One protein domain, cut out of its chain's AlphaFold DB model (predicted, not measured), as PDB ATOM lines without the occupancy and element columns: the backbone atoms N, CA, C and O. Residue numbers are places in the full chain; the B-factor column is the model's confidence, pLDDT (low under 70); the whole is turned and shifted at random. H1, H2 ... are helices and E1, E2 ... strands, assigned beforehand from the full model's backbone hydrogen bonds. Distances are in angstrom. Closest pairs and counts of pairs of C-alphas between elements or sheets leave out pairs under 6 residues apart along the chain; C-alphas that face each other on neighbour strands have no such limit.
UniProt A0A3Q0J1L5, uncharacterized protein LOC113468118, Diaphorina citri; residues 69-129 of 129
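Overview. This is residues 69 to 129 of the 129 residues of the protein "uncharacterized protein LOC113468118" of Diaphorina citri (UniProt A0A3Q0J1L5). Little regular structure: a small antiparallel sheet, order E1, E3, E2, lies toward one end, and loop residues 80 to 85 stick out at the other, with short H1 grazing the sheet. The 61 printed residues, under half in named elements, hold E1, E2, H1, E3 in chain order, class mixed. The whole is compact, radius of gyration of the C-alphas 11.7 A, spanning 37 by 22 by 16 A.

Arrangement. Edge strand E1, residues 69 to 71, is antiparallel to E3, residues 124 to 128; N 70 and O 126 are 2.9 A apart. Edge strand E2, residues 100 to 104, is antiparallel to E3; N 103 and O 125 are 2.8 A apart. H1, residues 116 to 120, only just on the sheet with 5 pairs of C-alphas within 10 A, only grazes it. H1 has every O i to N i+4 pair within hydrogen-bond range.

Along the chain. E1 begins at C-alpha 69 (-3.530, -35.314, 32.356) and measures 6.9 A, E2 13.2 A, H1 6.0 A; E3, 13.6 A, ends at C-alpha 128 (-10.109, -34.891, 32.924).

Size, cuts and confidence. The printed part has no cut. Links E1 to E2 and E2 to H1 are long. No printed residue is under 70 in pLDDT.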
ATOM      1  N   ASN A  69      -3.769 -35.567  33.770       89.06
ATOM      2  CA  ASN A  69      -3.530 -35.314  32.356       89.06
ATOM      3  C   ASN A  69      -2.728 -36.451  31.714       89.06
ATOM      4  O   ASN A  69      -1.940 -37.130  32.363       89.06
ATOM      5  N   ILE A  70      -2.924 -36.633  30.414       90.06
ATOM      6  CA  ILE A  70      -2.157 -37.579  29.604       90.06
ATOM      7  C   ILE A  70      -1.773 -36.929  28.284       90.06
ATOM      8  O   ILE A  70      -2.548 -36.167  27.702       90.06
ATOM      9  N   THR A  71      -0.576 -37.237  27.802       90.75
ATOM     10  CA  THR A  71      -0.115 -36.791  26.489       90.75
ATOM     11  C   THR A  71      -0.719 -37.671  25.398       90.75
ATOM     12  O   THR A  71      -0.619 -38.894  25.443       90.75
ATOM     13  N   LEU A  72      -1.342 -37.040  24.405       88.62
ATOM     14  CA  LEU A  72      -1.865 -37.706  23.216       88.62
ATOM     15  C   LEU A  72      -0.704 -38.062  22.284       88.62
ATOM     16  O   LEU A  72      -0.012 -37.179  21.782       88.62
ATOM     17  N   LEU A  73      -0.510 -39.357  22.050       86.31
ATOM     18  CA  LEU A  73       0.513 -39.881  21.150       86.31
ATOM     19  C   LEU A  73      -0.085 -40.209  19.772       86.31
ATOM     20  O   LEU A  73      -1.231 -40.657  19.703       86.31
ATOM     21  N   PRO A  74       0.687 -40.078  18.675       84.56
ATOM     22  CA  PRO A  74       0.241 -40.486  17.340       84.56
ATOM     23  C   PRO A  74      -0.213 -41.948  17.248       84.56
ATOM     24  O   PRO A  74      -1.116 -42.260  16.481       84.56
ATOM     25  N   SER A  75       0.371 -42.839  18.055       84.06
ATOM     26  CA  SER A  75      -0.003 -44.258  18.112       84.06
ATOM     27  C   SER A  75      -1.438 -44.500  18.587       84.06
ATOM     28  O   SER A  75      -2.031 -45.506  18.218       84.06
ATOM     29  N   LEU A  76      -2.015 -43.569  19.356       83.12
ATOM     30  CA  LEU A  76      -3.401 -43.631  19.836       83.12
ATOM     31  C   LEU A  76      -4.414 -43.181  18.774       83.12
ATOM     32  O   LEU A  76      -5.620 -43.281  18.986       83.12
ATOM     33  N   LEU A  77      -3.939 -42.670  17.635       83.25
ATOM     34  CA  LEU A  77      -4.758 -42.154  16.542       83.25
ATOM     35  C   LEU A  77      -4.448 -42.908  15.235       83.25
ATOM     36  O   LEU A  77      -4.007 -42.290  14.261       83.25
ATOM     37  N   PRO A  78      -4.642 -44.241  15.190       80.12
ATOM     38  CA  PRO A  78      -4.271 -45.030  14.028       80.12
ATOM     39  C   PRO A  78      -5.128 -44.661  12.813       80.12
ATOM     40  O   PRO A  78      -6.359 -44.556  12.875       80.12
ATOM     41  N   LEU A  79      -4.454 -44.497  11.677       78.44
ATOM     42  CA  LEU A  79      -5.095 -44.327  10.381       78.44
ATOM     43  C   LEU A  79      -5.505 -45.692   9.837       78.44
ATOM     44  O   LEU A  79      -4.707 -46.625   9.806       78.44
ATOM     45  N   LEU A  80      -6.735 -45.786   9.335       73.06
ATOM     46  CA  LEU A  80      -7.266 -47.022   8.756       73.06
ATOM     47  C   LEU A  80      -6.653 -47.368   7.388       73.06
ATOM     48  O   LEU A  80      -6.809 -48.487   6.912       73.06
ATOM     49  N   SER A  81      -5.970 -46.420   6.740       72.12
ATOM     50  CA  SER A  81      -5.466 -46.580   5.374       72.12
ATOM     51  C   SER A  81      -3.974 -46.256   5.257       72.12
ATOM     52  O   SER A  81      -3.578 -45.119   5.545       72.12
ATOM     53  N   PRO A  82      -3.152 -47.190   4.731       72.94
ATOM     54  CA  PRO A  82      -1.725 -46.966   4.491       72.94
ATOM     55  C   PRO A  82      -1.429 -45.788   3.557       72.94
ATOM     56  O   PRO A  82      -0.400 -45.133   3.702       72.94
ATOM     57  N   TYR A  83      -2.342 -45.478   2.627       74.81
ATOM     58  CA  TYR A  83      -2.191 -44.360   1.686       74.81
ATOM     59  C   TYR A  83      -1.929 -43.023   2.400       74.81
ATOM     60  O   TYR A  83      -1.223 -42.157   1.879       74.81
ATOM     61  N   TYR A  84      -2.471 -42.866   3.610       76.19
ATOM     62  CA  TYR A  84      -2.437 -41.614   4.356       76.19
ATOM     63  C   TYR A  84      -1.386 -41.542   5.457       76.19
ATOM     64  O   TYR A  84      -1.239 -40.469   6.039       76.19
ATOM     65  N   ALA A  85      -0.626 -42.614   5.709       74.69
ATOM     66  CA  ALA A  85       0.332 -42.701   6.818       74.69
ATOM     67  C   ALA A  85       1.251 -41.469   6.940       74.69
ATOM     68  O   ALA A  85       1.505 -40.993   8.041       74.69
ATOM     69  N   ASN A  86       1.663 -40.900   5.802       79.19
ATOM     70  CA  ASN A  86       2.559 -39.741   5.730       79.19
ATOM     71  C   ASN A  86       1.932 -38.528   5.024       79.19
ATOM     72  O   ASN A  86       2.645 -37.670   4.510       79.19
ATOM     73  N   ARG A  87       0.600 -38.480   4.927       81.19
ATOM     74  CA  ARG A  87      -0.127 -37.427   4.195       81.19
ATOM     75  C   ARG A  87      -1.117 -36.651   5.062       81.19
ATOM     76  O   ARG A  87      -1.837 -35.804   4.546       81.19
ATOM     77  N   VAL A  88      -1.160 -36.925   6.367       84.69
ATOM     78  CA  VAL A  88      -1.980 -36.151   7.305       84.69
ATOM     79  C   VAL A  88      -1.349 -34.781   7.516       84.69
ATOM     80  O   VAL A  88      -0.165 -34.680   7.818       84.69
ATOM     81  N   THR A  89      -2.151 -33.730   7.384       88.69
ATOM     82  CA  THR A  89      -1.727 -32.335   7.581       88.69
ATOM     83  C   THR A  89      -2.309 -31.725   8.855       88.69
ATOM     84  O   THR A  89      -1.672 -30.881   9.482       88.69
ATOM     85  N   GLU A  90      -3.492 -32.176   9.279       90.00
ATOM     86  CA  GLU A  90      -4.223 -31.653  10.433       90.00
ATOM     87  C   GLU A  90      -5.077 -32.757  11.072       90.00
ATOM     88  O   GLU A  90      -5.699 -33.561  10.377       90.00
ATOM     89  N   TYR A  91      -5.141 -32.763  12.403       88.88
ATOM     90  CA  TYR A  91      -6.102 -33.531  13.186       88.88
ATOM     91  C   TYR A  91      -7.193 -32.594  13.693       88.88
ATOM     92  O   TYR A  91      -6.893 -31.535  14.249       88.88
ATOM     93  N   ARG A  92      -8.460 -32.991  13.537       88.50
ATOM     94  CA  ARG A  92      -9.619 -32.234  14.027       88.50
ATOM     95  C   ARG A  92     -10.369 -33.008  15.095       88.50
ATOM     96  O   ARG A  92     -10.697 -34.179  14.927       88.50
ATOM     97  N   ILE A  93     -10.694 -32.313  16.174       87.38
ATOM     98  CA  ILE A  93     -11.531 -32.822  17.252       87.38
ATOM     99  C   ILE A  93     -12.976 -32.513  16.871       87.38
ATOM    100  O   ILE A  93     -13.420 -31.373  16.960       87.38
ATOM    101  N   ILE A  94     -13.710 -33.531  16.419       84.19
ATOM    102  CA  ILE A  94     -15.118 -33.379  16.012       84.19
ATOM    103  C   ILE A  94     -15.992 -33.044  17.229       84.19
ATOM    104  O   ILE A  94     -16.938 -32.263  17.140       84.19
ATOM    105  N   ARG A  95     -15.659 -33.617  18.390       83.38
ATOM    106  CA  ARG A  95     -16.363 -33.396  19.652       83.38
ATOM    107  C   ARG A  95     -15.381 -33.414  20.817       83.38
ATOM    108  O   ARG A  95     -14.548 -34.310  20.901       83.38
ATOM    109  N   GLN A  96     -15.510 -32.448  21.724       83.00
ATOM    110  CA  GLN A  96     -14.736 -32.427  22.967       83.00
ATOM    111  C   GLN A  96     -15.079 -33.612  23.877       83.00
ATOM    112  O   GLN A  96     -16.175 -34.180  23.809       83.00
ATOM    113  N   ALA A  97     -14.136 -33.959  24.755       81.19
ATOM    114  CA  ALA A  97     -14.340 -34.978  25.775       81.19
ATOM    115  C   ALA A  97     -15.520 -34.604  26.691       81.19
ATOM    116  O   ALA A  97     -15.702 -33.444  27.051       81.19
ATOM    117  N   ARG A  98     -16.326 -35.594  27.096       82.12
ATOM    118  CA  ARG A  98     -17.497 -35.354  27.961       82.12
ATOM    119  C   ARG A  98     -17.124 -34.790  29.337       82.12
ATOM    120  O   ARG A  98     -17.855 -33.965  29.868       82.12
ATOM    121  N   HIS A  99     -15.995 -35.230  29.893       83.25
ATOM    122  CA  HIS A  99     -15.544 -34.888  31.248       83.25
ATOM    123  C   HIS A  99     -14.154 -34.242  31.243       83.25
ATOM    124  O   HIS A  99     -13.322 -34.524  32.095       83.25
ATOM    125  N   GLY A 100     -13.866 -33.401  30.253       85.62
ATOM    126  CA  GLY A 100     -12.541 -32.821  30.090       85.62
ATOM    127  C   GLY A 100     -12.417 -32.021  28.806       85.62
ATOM    128  O   GLY A 100     -13.415 -31.703  28.164       85.62
ATOM    129  N   ALA A 101     -11.186 -31.719  28.411       88.19
ATOM    130  CA  ALA A 101     -10.912 -31.222  27.068       88.19
ATOM    131  C   ALA A 101      -9.510 -31.629  26.610       88.19
ATOM    132  O   ALA A 101      -8.690 -32.120  27.395       88.19
ATOM    133  N   VAL A 102      -9.257 -31.422  25.321       89.94
ATOM    134  CA  VAL A 102      -7.919 -31.525  24.739       89.94
ATOM    135  C   VAL A 102      -7.271 -30.146  24.760       89.94
ATOM    136  O   VAL A 102      -7.906 -29.165  24.379       89.94
ATOM    137  N   TYR A 103      -6.017 -30.069  25.186       91.44
ATOM    138  CA  TYR A 103      -5.287 -28.832  25.429       91.44
ATOM    139  C   TYR A 103      -3.889 -28.869  24.815       91.44
ATOM    140  O   TYR A 103      -3.299 -29.938  24.648       91.44
ATOM    141  N   PHE A 104      -3.320 -27.690  24.571       90.38
ATOM    142  CA  PHE A 104      -1.868 -27.568  24.472       90.38
ATOM    143  C   PHE A 104      -1.229 -27.622  25.865       90.38
ATOM    144  O   PHE A 104      -1.687 -26.960  26.800       90.38
ATOM    145  N   SER A 105      -0.128 -28.365  25.980       85.69
ATOM    146  CA  SER A 105       0.664 -28.501  27.207       85.69
ATOM    147  C   SER A 105       1.184 -27.148  27.722       85.69
ATOM    148  O   SER A 105       1.211 -26.903  28.927       85.69
ATOM    149  N   SER A 106       1.520 -26.223  26.816       82.88
ATOM    150  CA  SER A 106       2.150 -24.939  27.154       82.88
ATOM    151  C   SER A 106       1.219 -23.930  27.827       82.88
ATOM    152  O   SER A 106       1.650 -23.204  28.717       82.88
ATOM    153  N   ASN A 107      -0.043 -23.846  27.401       82.12
ATOM    154  CA  ASN A 107      -0.938 -22.753  27.798       82.12
ATOM    155  C   ASN A 107      -2.299 -23.215  28.338       82.12
ATOM    156  O   ASN A 107      -3.121 -22.370  28.680       82.12
ATOM    157  N   LYS A 108      -2.550 -24.531  28.440       79.19
ATOM    158  CA  LYS A 108      -3.823 -25.099  28.928       79.19
ATOM    159  C   LYS A 108      -5.056 -24.525  28.203       79.19
ATOM    160  O   LYS A 108      -6.150 -24.498  28.767       79.19
ATOM    161  N   VAL A 109      -4.897 -24.089  26.950       83.75
ATOM    162  CA  VAL A 109      -5.995 -23.611  26.096       83.75
ATOM    163  C   VAL A 109      -6.626 -24.803  25.393       83.75
ATOM    164  O   VAL A 109      -5.913 -25.627  24.820       83.75
ATOM    165  N   ALA A 110      -7.956 -24.918  25.477       88.81
ATOM    166  CA  ALA A 110      -8.681 -26.002  24.828       88.81
ATOM    167  C   ALA A 110      -8.583 -25.851  23.306       88.81
ATOM    168  O   ALA A 110      -8.769 -24.757  22.771       88.81
ATOM    169  N   ILE A 111      -8.305 -26.948  22.613       91.56
ATOM    170  CA  ILE A 111      -8.090 -26.950  21.167       91.56
ATOM    171  C   ILE A 111      -9.143 -27.773  20.444       91.56
ATOM    172  O   ILE A 111      -9.647 -28.756  20.974       91.56
ATOM    173  N   MET A 112      -9.436 -27.386  19.204       90.50
ATOM    174  CA  MET A 112     -10.274 -28.161  18.276       90.50
ATOM    175  C   MET A 112      -9.467 -28.771  17.124       90.50
ATOM    176  O   MET A 112      -9.995 -29.560  16.346       90.50
ATOM    177  N   ARG A 113      -8.190 -28.396  16.998       91.62
ATOM    178  CA  ARG A 113      -7.295 -28.843  15.931       91.62
ATOM    179  C   ARG A 113      -5.841 -28.844  16.385       91.62
ATOM    180  O   ARG A 113      -5.463 -28.006  17.204       91.62
ATOM    181  N   CYS A 114      -5.042 -29.738  15.821       91.69
ATOM    182  CA  CYS A 114      -3.590 -29.760  15.985       91.69
ATOM    183  C   CYS A 114      -2.895 -30.340  14.747       91.69
ATOM    184  O   CYS A 114      -3.507 -31.047  13.946       91.69
ATOM    185  N   THR A 115      -1.608 -30.040  14.583       92.81
ATOM    186  CA  THR A 115      -0.792 -30.604  13.499       92.81
ATOM    187  C   THR A 115      -0.128 -31.918  13.929       92.81
ATOM    188  O   THR A 115       0.108 -32.132  15.124       92.81
ATOM    189  N   PRO A 116       0.257 -32.793  12.981       91.38
ATOM    190  CA  PRO A 116       1.043 -33.987  13.290       91.38
ATOM    191  C   PRO A 116       2.350 -33.683  14.020       91.38
ATOM    192  O   PRO A 116       2.731 -34.429  14.912       91.38
ATOM    193  N   GLN A 117       3.005 -32.567  13.693       92.25
ATOM    194  CA  GLN A 117       4.242 -32.139  14.352       92.25
ATOM    195  C   GLN A 117       4.003 -31.816  15.832       92.25
ATOM    196  O   GLN A 117       4.787 -32.220  16.682       92.25
ATOM    197  N   GLN A 118       2.899 -31.133  16.157       92.38
ATOM    198  CA  GLN A 118       2.532 -30.829  17.545       92.38
ATOM    199  C   GLN A 118       2.191 -32.097  18.336       92.38
ATOM    200  O   GLN A 118       2.541 -32.205  19.510       92.38
ATOM    201  N   LEU A 119       1.527 -33.056  17.686       90.69
ATOM    202  CA  LEU A 119       1.201 -34.353  18.271       90.69
ATOM    203  C   LEU A 119       2.466 -35.190  18.528       90.69
ATOM    204  O   LEU A 119       2.649 -35.707  19.625       90.69
ATOM    205  N   GLN A 120       3.373 -35.269  17.550       91.31
ATOM    206  CA  GLN A 120       4.660 -35.966  17.671       91.31
ATOM    207  C   GLN A 120       5.576 -35.332  18.722       91.31
ATOM    208  O   GLN A 120       6.271 -36.045  19.437       91.31
ATOM    209  N   ALA A 121       5.543 -34.006  18.854       92.06
ATOM    210  CA  ALA A 121       6.287 -33.277  19.877       92.06
ATOM    211  C   ALA A 121       5.695 -33.425  21.296       92.06
ATOM    212  O   ALA A 121       6.222 -32.836  22.237       92.06
ATOM    213  N   GLY A 122       4.593 -34.167  21.468       90.69
ATOM    214  CA  GLY A 122       3.959 -34.374  22.773       90.69
ATOM    215  C   GLY A 122       3.324 -33.109  23.355       90.69
ATOM    216  O   GLY A 122       3.146 -32.998  24.567       90.69
ATOM    217  N   LEU A 123       2.981 -32.132  22.508       92.19
ATOM    218  CA  LEU A 123       2.421 -30.849  22.943       92.19
ATOM    219  C   LEU A 123       0.916 -30.917  23.213       92.19
ATOM    220  O   LEU A 123       0.348 -29.939  23.694       92.19
ATOM    221  N   ILE A 124       0.269 -32.037  22.892       92.38
ATOM    222  CA  ILE A 124      -1.177 -32.226  23.004       92.38
ATOM    223  C   ILE A 124      -1.482 -33.089  24.224       92.38
ATOM    224  O   ILE A 124      -0.962 -34.197  24.342       92.38
ATOM    225  N   GLN A 125      -2.344 -32.604  25.116       91.19
ATOM    226  CA  GLN A 125      -2.749 -33.328  26.320       91.19
ATOM    227  C   GLN A 125      -4.266 -33.413  26.451       91.19
ATOM    228  O   GLN A 125      -4.979 -32.462  26.139       91.19
ATOM    229  N   VAL A 126      -4.764 -34.531  26.971       89.31
ATOM    230  CA  VAL A 126      -6.147 -34.658  27.444       89.31
ATOM    231  C   VAL A 126      -6.135 -34.492  28.949       89.31
ATOM    232  O   VAL A 126      -5.337 -35.129  29.634       89.31
ATOM    233  N   ARG A 127      -7.019 -33.644  29.472       86.81
ATOM    234  CA  ARG A 127      -7.195 -33.467  30.914       86.81
ATOM    235  C   ARG A 127      -8.632 -33.762  31.300       86.81
ATOM    236  O   ARG A 127      -9.549 -33.188  30.702       86.81
ATOM    237  N   LYS A 128      -8.809 -34.616  32.308       85.25
ATOM    238  CA  LYS A 128     -10.109 -34.891  32.924       85.25
ATOM    239  C   LYS A 128     -10.375 -33.840  34.009       85.25
ATOM    240  O   LYS A 128      -9.456 -33.474  34.747       85.25
ATOM    241  N   ARG A 129     -11.587 -33.284  34.031       74.56
ATOM    242  CA  ARG A 129     -12.039 -32.389  35.107       74.56
ATOM    243  C   ARG A 129     -12.377 -33.180  36.356       74.56
ATOM    244  O   ARG A 129     -12.876 -34.313  36.192       74.56
TER     245      ARG A 129